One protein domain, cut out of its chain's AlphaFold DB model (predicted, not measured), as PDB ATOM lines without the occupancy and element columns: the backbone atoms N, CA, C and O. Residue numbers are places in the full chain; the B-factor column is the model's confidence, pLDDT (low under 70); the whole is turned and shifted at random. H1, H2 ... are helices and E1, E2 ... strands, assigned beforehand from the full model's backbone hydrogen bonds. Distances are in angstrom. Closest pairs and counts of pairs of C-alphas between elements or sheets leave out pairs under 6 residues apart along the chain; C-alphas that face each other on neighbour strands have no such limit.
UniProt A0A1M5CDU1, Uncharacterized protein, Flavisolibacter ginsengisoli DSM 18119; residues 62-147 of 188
ATOM      1  N   ASP A  62      28.114  21.667  16.987       46.41
ATOM      2  CA  ASP A  62      26.773  21.318  17.479       46.41
ATOM      3  C   ASP A  62      25.675  22.030  16.669       46.41
ATOM      4  O   ASP A  62      25.402  23.199  16.900       46.41
ATOM      5  N   ALA A  63      25.076  21.327  15.699       52.41
ATOM      6  CA  ALA A  63      23.736  21.525  15.101       52.41
ATOM      7  C   ALA A  63      23.237  22.929  14.653       52.41
ATOM      8  O   ALA A  63      22.116  23.015  14.177       52.41
ATOM      9  N   GLY A  64      23.993  24.023  14.755       58.03
ATOM     10  CA  GLY A  64      23.409  25.375  14.674       58.03
ATOM     11  C   GLY A  64      23.429  26.070  13.311       58.03
ATOM     12  O   GLY A  64      22.693  27.030  13.116       58.03
ATOM     13  N   LYS A  65      24.274  25.634  12.368       83.31
ATOM     14  CA  LYS A  65      24.475  26.366  11.100       83.31
ATOM     15  C   LYS A  65      23.680  25.821   9.927       83.31
ATOM     16  O   LYS A  65      23.492  26.546   8.956       83.31
ATOM     17  N   TYR A  66      23.258  24.564  10.002       89.06
ATOM     18  CA  TYR A  66      22.546  23.905   8.918       89.06
ATOM     19  C   TYR A  66      21.102  23.661   9.316       89.06
ATOM     20  O   TYR A  66      20.839  23.183  10.416       89.06
ATOM     21  N   MET A  67      20.173  23.961   8.417       90.38
ATOM     22  CA  MET A  67      18.758  23.667   8.609       90.38
ATOM     23  C   MET A  67      18.214  22.877   7.427       90.38
ATOM     24  O   MET A  67      18.595  23.098   6.274       90.38
ATOM     25  N   ASP A  68      17.293  21.972   7.724       88.88
ATOM     26  CA  ASP A  68      16.497  21.296   6.718       88.88
ATOM     27  C   ASP A  68      15.525  22.297   6.076       88.88
ATOM     28  O   ASP A  68      14.770  22.999   6.752       88.88
ATOM     29  N   VAL A  69      15.554  22.368   4.748       87.94
ATOM     30  CA  VAL A  69      14.773  23.334   3.958       87.94
ATOM     31  C   VAL A  69      13.261  23.146   4.078       87.94
ATOM     32  O   VAL A  69      12.514  24.106   3.898       87.94
ATOM     33  N   LYS A  70      12.797  21.923   4.356       84.75
ATOM     34  CA  LYS A  70      11.374  21.568   4.342       84.75
ATOM     35  C   LYS A  70      10.739  21.791   5.706       84.75
ATOM     36  O   LYS A  70       9.621  22.286   5.812       84.75
ATOM     37  N   THR A  71      11.451  21.398   6.749       82.62
ATOM     38  CA  THR A  71      10.982  21.440   8.133       82.62
ATOM     39  C   THR A  71      11.419  22.705   8.858       82.62
ATOM     40  O   THR A  71      10.835  23.032   9.888       82.62
ATOM     41  N   GLY A  72      12.439  23.408   8.354       83.44
ATOM     42  CA  GLY A  72      13.049  24.543   9.042       83.44
ATOM     43  C   GLY A  72      13.715  24.148  10.359       83.44
ATOM     44  O   GLY A  72      13.931  25.007  11.209       83.44
ATOM     45  N   LYS A  73      14.000  22.859  10.572       85.06
ATOM     46  CA  LYS A  73      14.660  22.376  11.786       85.06
ATOM     47  C   LYS A  73      16.175  22.353  11.590       85.06
ATOM     48  O   LYS A  73      16.622  22.049  10.482       85.06
ATOM     49  N   PRO A  74      16.966  22.640  12.633       88.38
ATOM     50  CA  PRO A  74      18.408  22.458  12.570       88.38
ATOM     51  C   PRO A  74      18.762  20.994  12.282       88.38
ATOM     52  O   PRO A  74      18.079  20.085  12.753       88.38
ATOM     53  N   ILE A  75      19.819  20.771  11.504       86.50
ATOM     54  CA  ILE A  75      20.331  19.443  11.151       86.50
ATOM     55  C   ILE A  75      21.851  19.398  11.282       86.50
ATOM     56  O   ILE A  75      22.547  20.407  11.156       86.50
ATOM     57  N   LYS A  76      22.388  18.195  11.483       89.62
ATOM     58  CA  LYS A  76      23.826  17.922  11.388       89.62
ATOM     59  C   LYS A  76      24.107  17.271  10.045       89.62
ATOM     60  O   LYS A  76      23.497  16.259   9.726       89.62
ATOM     61  N   ILE A  77      25.027  17.828   9.265       86.00
ATOM     62  CA  ILE A  77      25.396  17.266   7.964       86.00
ATOM     63  C   ILE A  77      26.700  16.479   8.108       86.00
ATOM     64  O   ILE A  77      27.718  17.030   8.523       86.00
ATOM     65  N   SER A  78      26.663  15.202   7.738       86.12
ATOM     66  CA  SER A  78      27.840  14.366   7.509       86.12
ATOM     67  C   SER A  78      28.155  14.332   6.016       86.12
ATOM     68  O   SER A  78      27.242  14.318   5.190       86.12
ATOM     69  N   VAL A  79      29.440  14.331   5.661       85.31
ATOM     70  CA  VAL A  79      29.895  14.280   4.268       85.31
ATOM     71  C   VAL A  79      30.757  13.043   4.075       85.31
ATOM     72  O   VAL A  79      31.799  12.900   4.718       85.31
ATOM     73  N   ASP A  80      30.347  12.165   3.164       82.44
ATOM     74  CA  ASP A  80      31.200  11.076   2.704       82.44
ATOM     75  C   ASP A  80      32.346  11.662   1.871       82.44
ATOM     76  O   ASP A  80      32.133  12.224   0.797       82.44
ATOM     77  N   LYS A  81      33.579  11.524   2.363       78.69
ATOM     78  CA  LYS A  81      34.784  12.067   1.716       78.69
ATOM     79  C   LYS A  81      35.077  11.443   0.351       78.69
ATOM     80  O   LYS A  81      35.783  12.053  -0.443       78.69
ATOM     81  N   THR A  82      34.570  10.243   0.092       76.62
ATOM     82  CA  THR A  82      34.818   9.511  -1.155       76.62
ATOM     83  C   THR A  82      33.853   9.954  -2.243       76.62
ATOM     84  O   THR A  82      34.249  10.145  -3.389       76.62
ATOM     85  N   THR A  83      32.576  10.113  -1.888       81.31
ATOM     86  CA  THR A  83      31.500  10.381  -2.855       81.31
ATOM     87  C   THR A  83      31.007  11.826  -2.841       81.31
ATOM     88  O   THR A  83      30.256  12.217  -3.730       81.31
ATOM     89  N   GLY A  84      31.376  12.618  -1.832       77.00
ATOM     90  CA  GLY A  84      30.870  13.975  -1.605       77.00
ATOM     91  C   GLY A  84      29.413  14.030  -1.130       77.00
ATOM     92  O   GLY A  84      28.878  15.124  -0.926       77.00
ATOM     93  N   LYS A  85      28.760  12.874  -0.943       79.62
ATOM     94  CA  LYS A  85      27.351  12.793  -0.550       79.62
ATOM     95  C   LYS A  85      27.153  13.328   0.860       79.62
ATOM     96  O   LYS A  85      27.891  12.977   1.781       79.62
ATOM     97  N   LYS A  86      26.117  14.149   1.012       84.50
ATOM     98  CA  LYS A  86      25.707  14.741   2.282       84.50
ATOM     99  C   LYS A  86      24.540  13.951   2.870       84.50
ATOM    100  O   LYS A  86      23.543  13.719   2.186       84.50
ATOM    101  N   THR A  87      24.648  13.560   4.131       89.06
ATOM    102  CA  THR A  87      23.575  12.898   4.885       89.06
ATOM    103  C   THR A  87      23.311  13.631   6.187       89.06
ATOM    104  O   THR A  87      24.189  14.302   6.734       89.06
ATOM    105  N   ASN A  88      22.090  13.522   6.695       89.25
ATOM    106  CA  ASN A  88      21.773  13.978   8.032       89.25
ATOM    107  C   ASN A  88      22.416  12.993   9.016       89.25
ATOM    108  O   ASN A  88      22.109  11.806   8.990       89.25
ATOM    109  N   ALA A  89      23.320  13.467   9.868       87.31
ATOM    110  CA  ALA A  89      24.060  12.621  10.800       87.31
ATOM    111  C   ALA A  89      23.166  11.983  11.880       87.31
ATOM    112  O   ALA A  89      23.573  11.007  12.502       87.31
ATOM    113  N   GLU A  90      21.968  12.527  12.113       86.50
ATOM    114  CA  GLU A  90      21.024  12.015  13.110       86.50
ATOM    115  C   GLU A  90      20.090  10.953  12.521       86.50
ATOM    116  O   GLU A  90      19.834   9.937  13.161       86.50
ATOM    117  N   THR A  91      19.604  11.157  11.292       89.12
ATOM    118  CA  THR A  91      18.639  10.244  10.648       89.12
ATOM    119  C   THR A  91      19.268   9.301   9.622       89.12
ATOM    120  O   THR A  91      18.633   8.336   9.211       89.12
ATOM    121  N   ASN A  92      20.513   9.554   9.207       88.75
ATOM    122  CA  ASN A  92      21.194   8.917   8.072       88.75
ATOM    123  C   ASN A  92      20.483   9.091   6.718       88.75
ATOM    124  O   ASN A  92      20.818   8.412   5.747       88.75
ATOM    125  N   GLU A  93      19.534  10.021   6.616       89.50
ATOM    126  CA  GLU A  93      18.841  10.312   5.363       89.50
ATOM    127  C   GLU A  93      19.684  11.225   4.456       89.50
ATOM    128  O   GLU A  93      20.415  12.091   4.949       89.50
ATOM    129  N   PRO A  94      19.603  11.069   3.123       90.62
ATOM    130  CA  PRO A  94      20.310  11.939   2.191       90.62
ATOM    131  C   PRO A  94      19.780  13.377   2.256       90.62
ATOM    132  O   PRO A  94      18.578  13.622   2.157       90.62
ATOM    133  N   VAL A  95      20.693  14.344   2.356       90.38
ATOM    134  CA  VAL A  95      20.361  15.774   2.363       90.38
ATOM    135  C   VAL A  95      20.425  16.288   0.933       90.38
ATOM    136  O   VAL A  95      21.502  16.496   0.377       90.38
ATOM    137  N   THR A  96      19.258  16.486   0.324       92.19
ATOM    138  CA  THR A  96      19.160  16.975  -1.061       92.19
ATOM    139  C   THR A  96      19.292  18.489  -1.162       92.19
ATOM    140  O   THR A  96      19.750  18.987  -2.187       92.19
ATOM    141  N   ARG A  97      18.901  19.226  -0.115       92.75
ATOM    142  CA  ARG A  97      19.046  20.681   0.014       92.75
ATOM    143  C   ARG A  97      19.138  21.056   1.490       92.75
ATOM    144  O   ARG A  97      18.531  20.397   2.332       92.75
ATOM    145  N   TYR A  98      19.860  22.124   1.798       93.06
ATOM    146  CA  TYR A  98      19.997  22.638   3.161       93.06
ATOM    147  C   TYR A  98      20.156  24.158   3.168       93.06
ATOM    148  O   TYR A  98      20.499  24.772   2.157       93.06
ATOM    149  N   ILE A  99      19.906  24.768   4.322       92.50
ATOM    150  CA  ILE A  99      20.141  26.194   4.559       92.50
ATOM    151  C   ILE A  99      21.374  26.329   5.430       92.50
ATOM    152  O   ILE A  99      21.461  25.660   6.452       92.50
ATOM    153  N   PHE A 100      22.301  27.194   5.039       92.25
ATOM    154  CA  PHE A 100      23.404  27.650   5.869       92.25
ATOM    155  C   PHE A 100      23.082  29.037   6.425       92.25
ATOM    156  O   PHE A 100      22.773  29.947   5.652       92.25
ATOM    157  N   VAL A 101      23.148  29.190   7.745       89.00
ATOM    158  CA  VAL A 101      22.866  30.450   8.446       89.00
ATOM    159  C   VAL A 101      24.178  31.078   8.916       89.00
ATOM    160  O   VAL A 101      24.890  30.486   9.729       89.00
ATOM    161  N   ASP A 102      24.486  32.275   8.413       86.19
ATOM    162  CA  ASP A 102      25.706  33.030   8.720       86.19
ATOM    163  C   ASP A 102      25.391  34.474   9.126       86.19
ATOM    164  O   ASP A 102      25.077  35.302   8.273       86.19
ATOM    165  N   ASN A 103      25.471  34.763  10.433       78.56
ATOM    166  CA  ASN A 103      25.318  36.069  11.108       78.56
ATOM    167  C   ASN A 103      24.006  36.850  10.891       78.56
ATOM    168  O   ASN A 103      23.625  37.636  11.753       78.56
ATOM    169  N   SER A 104      23.318  36.662   9.768       80.00
ATOM    170  CA  SER A 104      22.013  37.200   9.354       80.00
ATOM    171  C   SER A 104      21.658  36.745   7.933       80.00
ATOM    172  O   SER A 104      20.488  36.775   7.552       80.00
ATOM    173  N   ASP A 105      22.640  36.307   7.142       86.88
ATOM    174  CA  ASP A 105      22.416  35.786   5.804       86.88
ATOM    175  C   ASP A 105      22.105  34.293   5.845       86.88
ATOM    176  O   ASP A 105      22.823  33.488   6.434       86.88
ATOM    177  N   TRP A 106      21.002  33.922   5.202       92.44
ATOM    178  CA  TRP A 106      20.583  32.535   5.081       92.44
ATOM    179  C   TRP A 106      20.713  32.147   3.617       92.44
ATOM    180  O   TRP A 106      20.055  32.716   2.742       92.44
ATOM    181  N   TRP A 107      21.572  31.178   3.343       93.88
ATOM    182  CA  TRP A 107      21.881  30.722   1.995       93.88
ATOM    183  C   TRP A 107      21.368  29.308   1.800       93.88
ATOM    184  O   TRP A 107      21.581  28.442   2.642       93.88
ATOM    185  N   VAL A 108      20.700  29.062   0.680       94.38
ATOM    186  CA  VAL A 108      20.240  27.725   0.309       94.38
ATOM    187  C   VAL A 108      21.286  27.067  -0.569       94.38
ATOM    188  O   VAL A 108      21.755  27.677  -1.534       94.38
ATOM    189  N   TYR A 109      21.592  25.815  -0.270       92.88
ATOM    190  CA  TYR A 109      22.496  24.973  -1.035       92.88
ATOM    191  C   TYR A 109      21.803  23.675  -1.444       92.88
ATOM    192  O   TYR A 109      20.893  23.203  -0.755       92.88
ATOM    193  N   ASP A 110      22.233  23.099  -2.560       91.25
ATOM    194  CA  ASP A 110      21.895  21.722  -2.914       91.25
ATOM    195  C   ASP A 110      22.794  20.707  -2.180       91.25
ATOM    196  O   ASP A 110      23.749  21.056  -1.480       91.25
ATOM    197  N   GLY A 111      22.482  19.420  -2.335       85.12
ATOM    198  CA  GLY A 111      23.245  18.315  -1.757       85.12
ATOM    199  C   GLY A 111      24.682  18.222  -2.278       85.12
ATOM    200  O   GLY A 111      25.536  17.644  -1.605       85.12
ATOM    201  N   GLU A 112      24.998  18.846  -3.412       85.50
ATOM    202  CA  GLU A 112      26.348  18.902  -3.985       85.50
ATOM    203  C   GLU A 112      27.168  20.054  -3.380       85.50
ATOM    204  O   GLU A 112      28.382  19.939  -3.217       85.50
ATOM    205  N   GLY A 113      26.506  21.079  -2.842       83.38
ATOM    206  CA  GLY A 113      27.115  22.262  -2.233       83.38
ATOM    207  C   GLY A 113      27.067  23.499  -3.131       83.38
ATOM    208  O   GLY A 113      27.719  24.498  -2.820       83.38
ATOM    209  N   SER A 114      26.299  23.469  -4.219       87.88
ATOM    210  CA  SER A 114      26.055  24.635  -5.065       87.88
ATOM    211  C   SER A 114      25.017  25.547  -4.425       87.88
ATOM    212  O   SER A 114      24.001  25.102  -3.890       87.88
ATOM    213  N   ARG A 115      25.260  26.859  -4.484       92.62
ATOM    214  CA  ARG A 115      24.359  27.867  -3.915       92.62
ATOM    215  C   ARG A 115      23.147  28.080  -4.826       92.62
ATOM    216  O   ARG A 115      23.303  28.550  -5.950       92.62
ATOM    217  N   LEU A 116      21.947  27.820  -4.310       91.81
ATOM    218  CA  LEU A 116      20.674  27.953  -5.031       91.81
ATOM    219  C   LEU A 116      20.009  29.325  -4.856       91.81
ATOM    220  O   LEU A 116      19.225  29.747  -5.706       91.81
ATOM    221  N   GLY A 117      20.281  30.023  -3.753       94.00
ATOM    222  CA  GLY A 117      19.673  31.326  -3.481       94.00
ATOM    223  C   GLY A 117      19.690  31.700  -2.007       94.00
ATOM    224  O   GLY A 117      20.481  31.162  -1.232       94.00
ATOM    225  N   ARG A 118      18.811  32.632  -1.629       94.75
ATOM    226  CA  ARG A 118      18.653  33.106  -0.251       94.75
ATOM    227  C   ARG A 118      17.400  32.534   0.390       94.75
ATOM    228  O   ARG A 118      16.393  32.289  -0.278       94.75
ATOM    229  N   ALA A 119      17.468  32.375   1.699       94.50
ATOM    230  CA  ALA A 119      16.333  32.132   2.562       94.50
ATOM    231  C   ALA A 119      16.202  33.275   3.578       94.50
ATOM    232  O   ALA A 119      17.058  34.156   3.662       94.50
ATOM    233  N   LYS A 120      15.109  33.281   4.330       91.06
ATOM    234  CA  LYS A 120      14.963  34.041   5.572       91.06
ATOM    235  C   LYS A 120      13.864  33.420   6.417       91.06
ATOM    236  O   LYS A 120      12.963  32.769   5.887       91.06
ATOM    237  N   LEU A 121      13.891  33.685   7.714       86.62
ATOM    238  CA  LEU A 121      12.760  33.399   8.586       86.62
ATOM    239  C   LEU A 121      11.775  34.574   8.537       86.62
ATOM    240  O   LEU A 121      12.150  35.718   8.786       86.62
ATOM    241  N   GLN A 122      10.515  34.309   8.210       85.81
ATOM    242  CA  GLN A 122       9.441  35.301   8.246       85.81
ATOM    243  C   GLN A 122       8.182  34.645   8.810       85.81
ATOM    244  O   GLN A 122       7.768  33.591   8.339       85.81
ATOM    245  N   ASN A 123       7.565  35.265   9.819       86.88
ATOM    246  CA  ASN A 123       6.363  34.739  10.482       86.88
ATOM    247  C   ASN A 123       6.524  33.277  10.941       86.88
ATOM    248  O   ASN A 123       5.645  32.450  10.718       86.88
ATOM    249  N   ASN A 124       7.677  32.954  11.537       80.75
ATOM    250  CA  ASN A 124       8.021  31.602  11.990       80.75
ATOM    251  C   ASN A 124       8.035  30.530  10.877       80.75
ATOM    252  O   ASN A 124       7.962  29.335  11.155       80.75
ATOM    253  N   LYS A 125       8.125  30.945   9.608       83.25
ATOM    254  CA  LYS A 125       8.238  30.070   8.439       83.25
ATOM    255  C   LYS A 125       9.489  30.437   7.650       83.25
ATOM    256  O   LYS A 125       9.819  31.614   7.496       83.25
ATOM    257  N   VAL A 126      10.191  29.430   7.143       88.75
ATOM    258  CA  VAL A 126      11.291  29.666   6.210       88.75
ATOM    259  C   VAL A 126      10.711  30.066   4.857       88.75
ATOM    260  O   VAL A 126       9.878  29.359   4.288       88.75
ATOM    261  N   MET A 127      11.168  31.208   4.359       92.88
ATOM    262  CA  MET A 127      10.830  31.748   3.051       92.88
ATOM    263  C   MET A 127      12.080  31.791   2.175       92.88
ATOM    264  O   MET A 127      13.190  31.980   2.669       92.88
ATOM    265  N   PHE A 128      11.891  31.675   0.868       94.44
ATOM    266  CA  PHE A 128      12.938  31.561  -0.137       94.44
ATOM    267  C   PHE A 128      12.790  32.656  -1.178       94.44
ATOM    268  O   PHE A 128      11.683  32.959  -1.622       94.44
ATOM    269  N   GLU A 129      13.907  33.253  -1.569       94.69
ATOM    270  CA  GLU A 129      13.913  34.291  -2.592       94.69
ATOM    271  C   GLU A 129      13.677  33.653  -3.969       94.69
ATOM    272  O   GLU A 129      14.427  32.781  -4.424       94.69
ATOM    273  N   ASP A 130      12.627  34.081  -4.656       88.31
ATOM    274  CA  ASP A 130      12.410  33.788  -6.063       88.31
ATOM    275  C   ASP A 130      13.432  34.553  -6.918       88.31
ATOM    276  O   ASP A 130      13.580  35.773  -6.811       88.31
ATOM    277  N   SER A 131      14.147  33.830  -7.780       81.62
ATOM    278  CA  SER A 131      15.172  34.409  -8.648       81.62
ATOM    279  C   SER A 131      14.565  35.287  -9.739       81.62
ATOM    280  O   SER A 131      15.225  36.235 -10.158       81.62
ATOM    281  N   ALA A 132      13.330  35.004 -10.166       80.38
ATOM    282  CA  ALA A 132      12.667  35.747 -11.232       80.38
ATOM    283  C   ALA A 132      12.163  37.115 -10.758       80.38
ATOM    284  O   ALA A 132      12.410  38.125 -11.411       80.38
ATOM    285  N   ASN A 133      11.486  37.154  -9.607       82.88
ATOM    286  CA  ASN A 133      10.734  38.341  -9.186       82.88
ATOM    287  C   ASN A 133      11.199  38.952  -7.864       82.88
ATOM    288  O   ASN A 133      10.575  39.898  -7.393       82.88
ATOM    289  N   LYS A 134      12.245  38.406  -7.225       88.50
ATOM    290  CA  LYS A 134      12.727  38.857  -5.903       88.50
ATOM    291  C   LYS A 134      11.671  38.777  -4.792       88.50
ATOM    292  O   LYS A 134      11.831  39.355  -3.718       88.50
ATOM    293  N   ASN A 135      10.612  38.008  -5.036       92.81
ATOM    294  CA  ASN A 135       9.556  37.730  -4.078       92.81
ATOM    295  C   ASN A 135       9.987  36.629  -3.111       92.81
ATOM    296  O   ASN A 135      10.761  35.745  -3.462       92.81
ATOM    297  N   TRP A 136       9.450  36.660  -1.896       94.19
ATOM    298  CA  TRP A 136       9.685  35.624  -0.896       94.19
ATOM    299  C   TRP A 136       8.542  34.618  -0.930       94.19
ATOM    300  O   TRP A 136       7.394  34.968  -0.658       94.19
ATOM    301  N   VAL A 137       8.858  33.375  -1.269       93.38
ATOM    302  CA  VAL A 137       7.898  32.279  -1.430       93.38
ATOM    303  C   VAL A 137       8.222  31.146  -0.459       93.38
ATOM    304  O   VAL A 137       9.339  31.066   0.042       93.38
ATOM    305  N   ASP A 138       7.265  30.280  -0.144       92.00
ATOM    306  CA  ASP A 138       7.555  29.116   0.697       92.00
ATOM    307  C   ASP A 138       8.230  27.979  -0.088       92.00
ATOM    308  O   ASP A 138       8.408  28.057  -1.307       92.00
ATOM    309  N   TYR A 139       8.636  26.930   0.636       88.81
ATOM    310  CA  TYR A 139       9.310  25.764   0.064       88.81
ATOM    311  C   TYR A 139       8.509  25.148  -1.093       88.81
ATOM    312  O   TYR A 139       9.045  24.920  -2.178       88.81
ATOM    313  N   ASP A 140       7.211  24.927  -0.876       85.75
ATOM    314  CA  ASP A 140       6.339  24.259  -1.841       85.75
ATOM    315  C   ASP A 140       6.161  25.078  -3.115       85.75
ATOM    316  O   ASP A 140       6.023  24.503  -4.186       85.75
ATOM    317  N   VAL A 141       6.160  26.410  -3.032       86.06
ATOM    318  CA  VAL A 141       6.124  27.277  -4.215       86.06
ATOM    319  C   VAL A 141       7.487  27.327  -4.904       86.06
ATOM    320  O   VAL A 141       7.540  27.214  -6.128       86.06
ATOM    321  N   LYS A 142       8.588  27.457  -4.151       87.12
ATOM    322  CA  LYS A 142       9.945  27.576  -4.713       87.12
ATOM    323  C   LYS A 142      10.373  26.326  -5.484       87.12
ATOM    324  O   LYS A 142      11.000  26.451  -6.533       87.12
ATOM    325  N   TRP A 143      10.025  25.148  -4.973       84.88
ATOM    326  CA  TRP A 143      10.414  23.851  -5.536       84.88
ATOM    327  C   TRP A 143       9.223  23.026  -6.022       84.88
ATOM    328  O   TRP A 143       9.327  21.810  -6.174       84.88
ATOM    329  N   LYS A 144       8.103  23.682  -6.348       72.12
ATOM    330  CA  LYS A 144       6.904  23.028  -6.900       72.12
ATOM    331  C   LYS A 144       7.155  22.241  -8.189       72.12
ATOM    332  O   LYS A 144       6.337  21.402  -8.538       72.12
ATOM    333  N   ASN A 145       8.278  22.506  -8.858       56.53
ATOM    334  CA  ASN A 145       8.696  21.839 -10.089       56.53
ATOM    335  C   ASN A 145       9.721  20.709  -9.868       56.53
ATOM    336  O   ASN A 145      10.003  19.986 -10.812       56.53
ATOM    337  N   ASP A 146      10.266  20.548  -8.654       53.12
ATOM    338  CA  ASP A 146      11.166  19.430  -8.299       53.12
ATOM    339  C   ASP A 146      10.414  18.253  -7.651       53.12
ATOM    340  O   ASP A 146      10.984  17.193  -7.400       53.12
ATOM    341  N   SER A 147       9.121  18.434  -7.369       47.25
ATOM    342  CA  SER A 147       8.179  17.331  -7.219       47.25
ATOM    343  C   SER A 147       7.651  17.045  -8.616       47.25
ATOM    344  O   SER A 147       7.180  17.965  -9.273       47.25
TER     345      SER A 147
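What this domain is: This is residues 62 to 147 of the 188 residues of an uncharacterized protein of Flavisolibacter ginsengisoli DSM 18119 (UniProt A0A1M5CDU1). A strongly twisted antiparallel sheet of five strands curls like part of a barrel, with a small two-strand hairpin, E2 and E3, beyond its E1 end and a single turn of helix, H1, beside E7 at the other end. The printed part has 86 residues with seven named strands and then one named helix, in the order E1 E2 E3 E4 E5 E6 E7 H1. The large sheet has the order E1, E4, E5, E6, E7. The class is mostly strand, though under half of the residues, 38 of 86, are in named elements. The whole is compact, with a radius of gyration of the C-alphas of 12.8 A and spans of 38 by 27 by 19 A.

Where its parts are: E1, residues 66 to 68, begins at C-alpha 66 (22.546, 23.905, 8.918) and is 6.9 A long. E2, residues 77 to 79, measures 6.5 A and E3, residues 86 to 88, 7.0 A. E4, residues 97 to 102, is 16.5 A long and E5, residues 105 to 110, 16.6 A. E6, residues 115 to 122, is the longest strand at 20.6 A, from C-alpha 115 at (24.359, 27.867, -3.915). E7, residues 125 to 129, measures 13.1 A. H1, residues 139 to 142, is 5.1 A long and ends at C-alpha 142 (9.945, 27.576, -4.713).

How they stand to each other: E1 is an edge strand, antiparallel to E4, with N 67 and O 99 at 2.9 A. E4, E5, E6 and E7 form a meander, each strand the antiparallel neighbour of the one before. In the hairpin of E4 and E5, N 100 and O 107 are 2.8 A apart. In that of E5 and E6, N 108 and O 117 are 2.8 A apart. In that of E6 and E7, N 127 and O 120 are 2.8 A apart. The pairing of E6 is staggered: residues 115 to 119 pair with E5, and 119 to 122 with E7. In the hairpin of E2 and E3, N 78 and O 87 are 2.8 A apart. The closest C-alphas of E1 and E2 are those of Tyr 66 and Ile 77, 7.3 A apart, while E3 and E4 are apart. H1 is on the large sheet, over none of its strands; its closest C-alpha pair with E7 is Lys 142 and Phe 128, 6.8 A apart. H1 is too short for any O i to N i+4 pair, and its one O i to N i+3 pair is within range.

The domain as a whole: The two C-alphas farthest apart, those of Thr 82 and Asn 123, are 39.8 A apart. The printed part has no cut and no long link. Mean pLDDT of the printed part is 85.0; residues 62 to 64 and 145 to 147 are under 70.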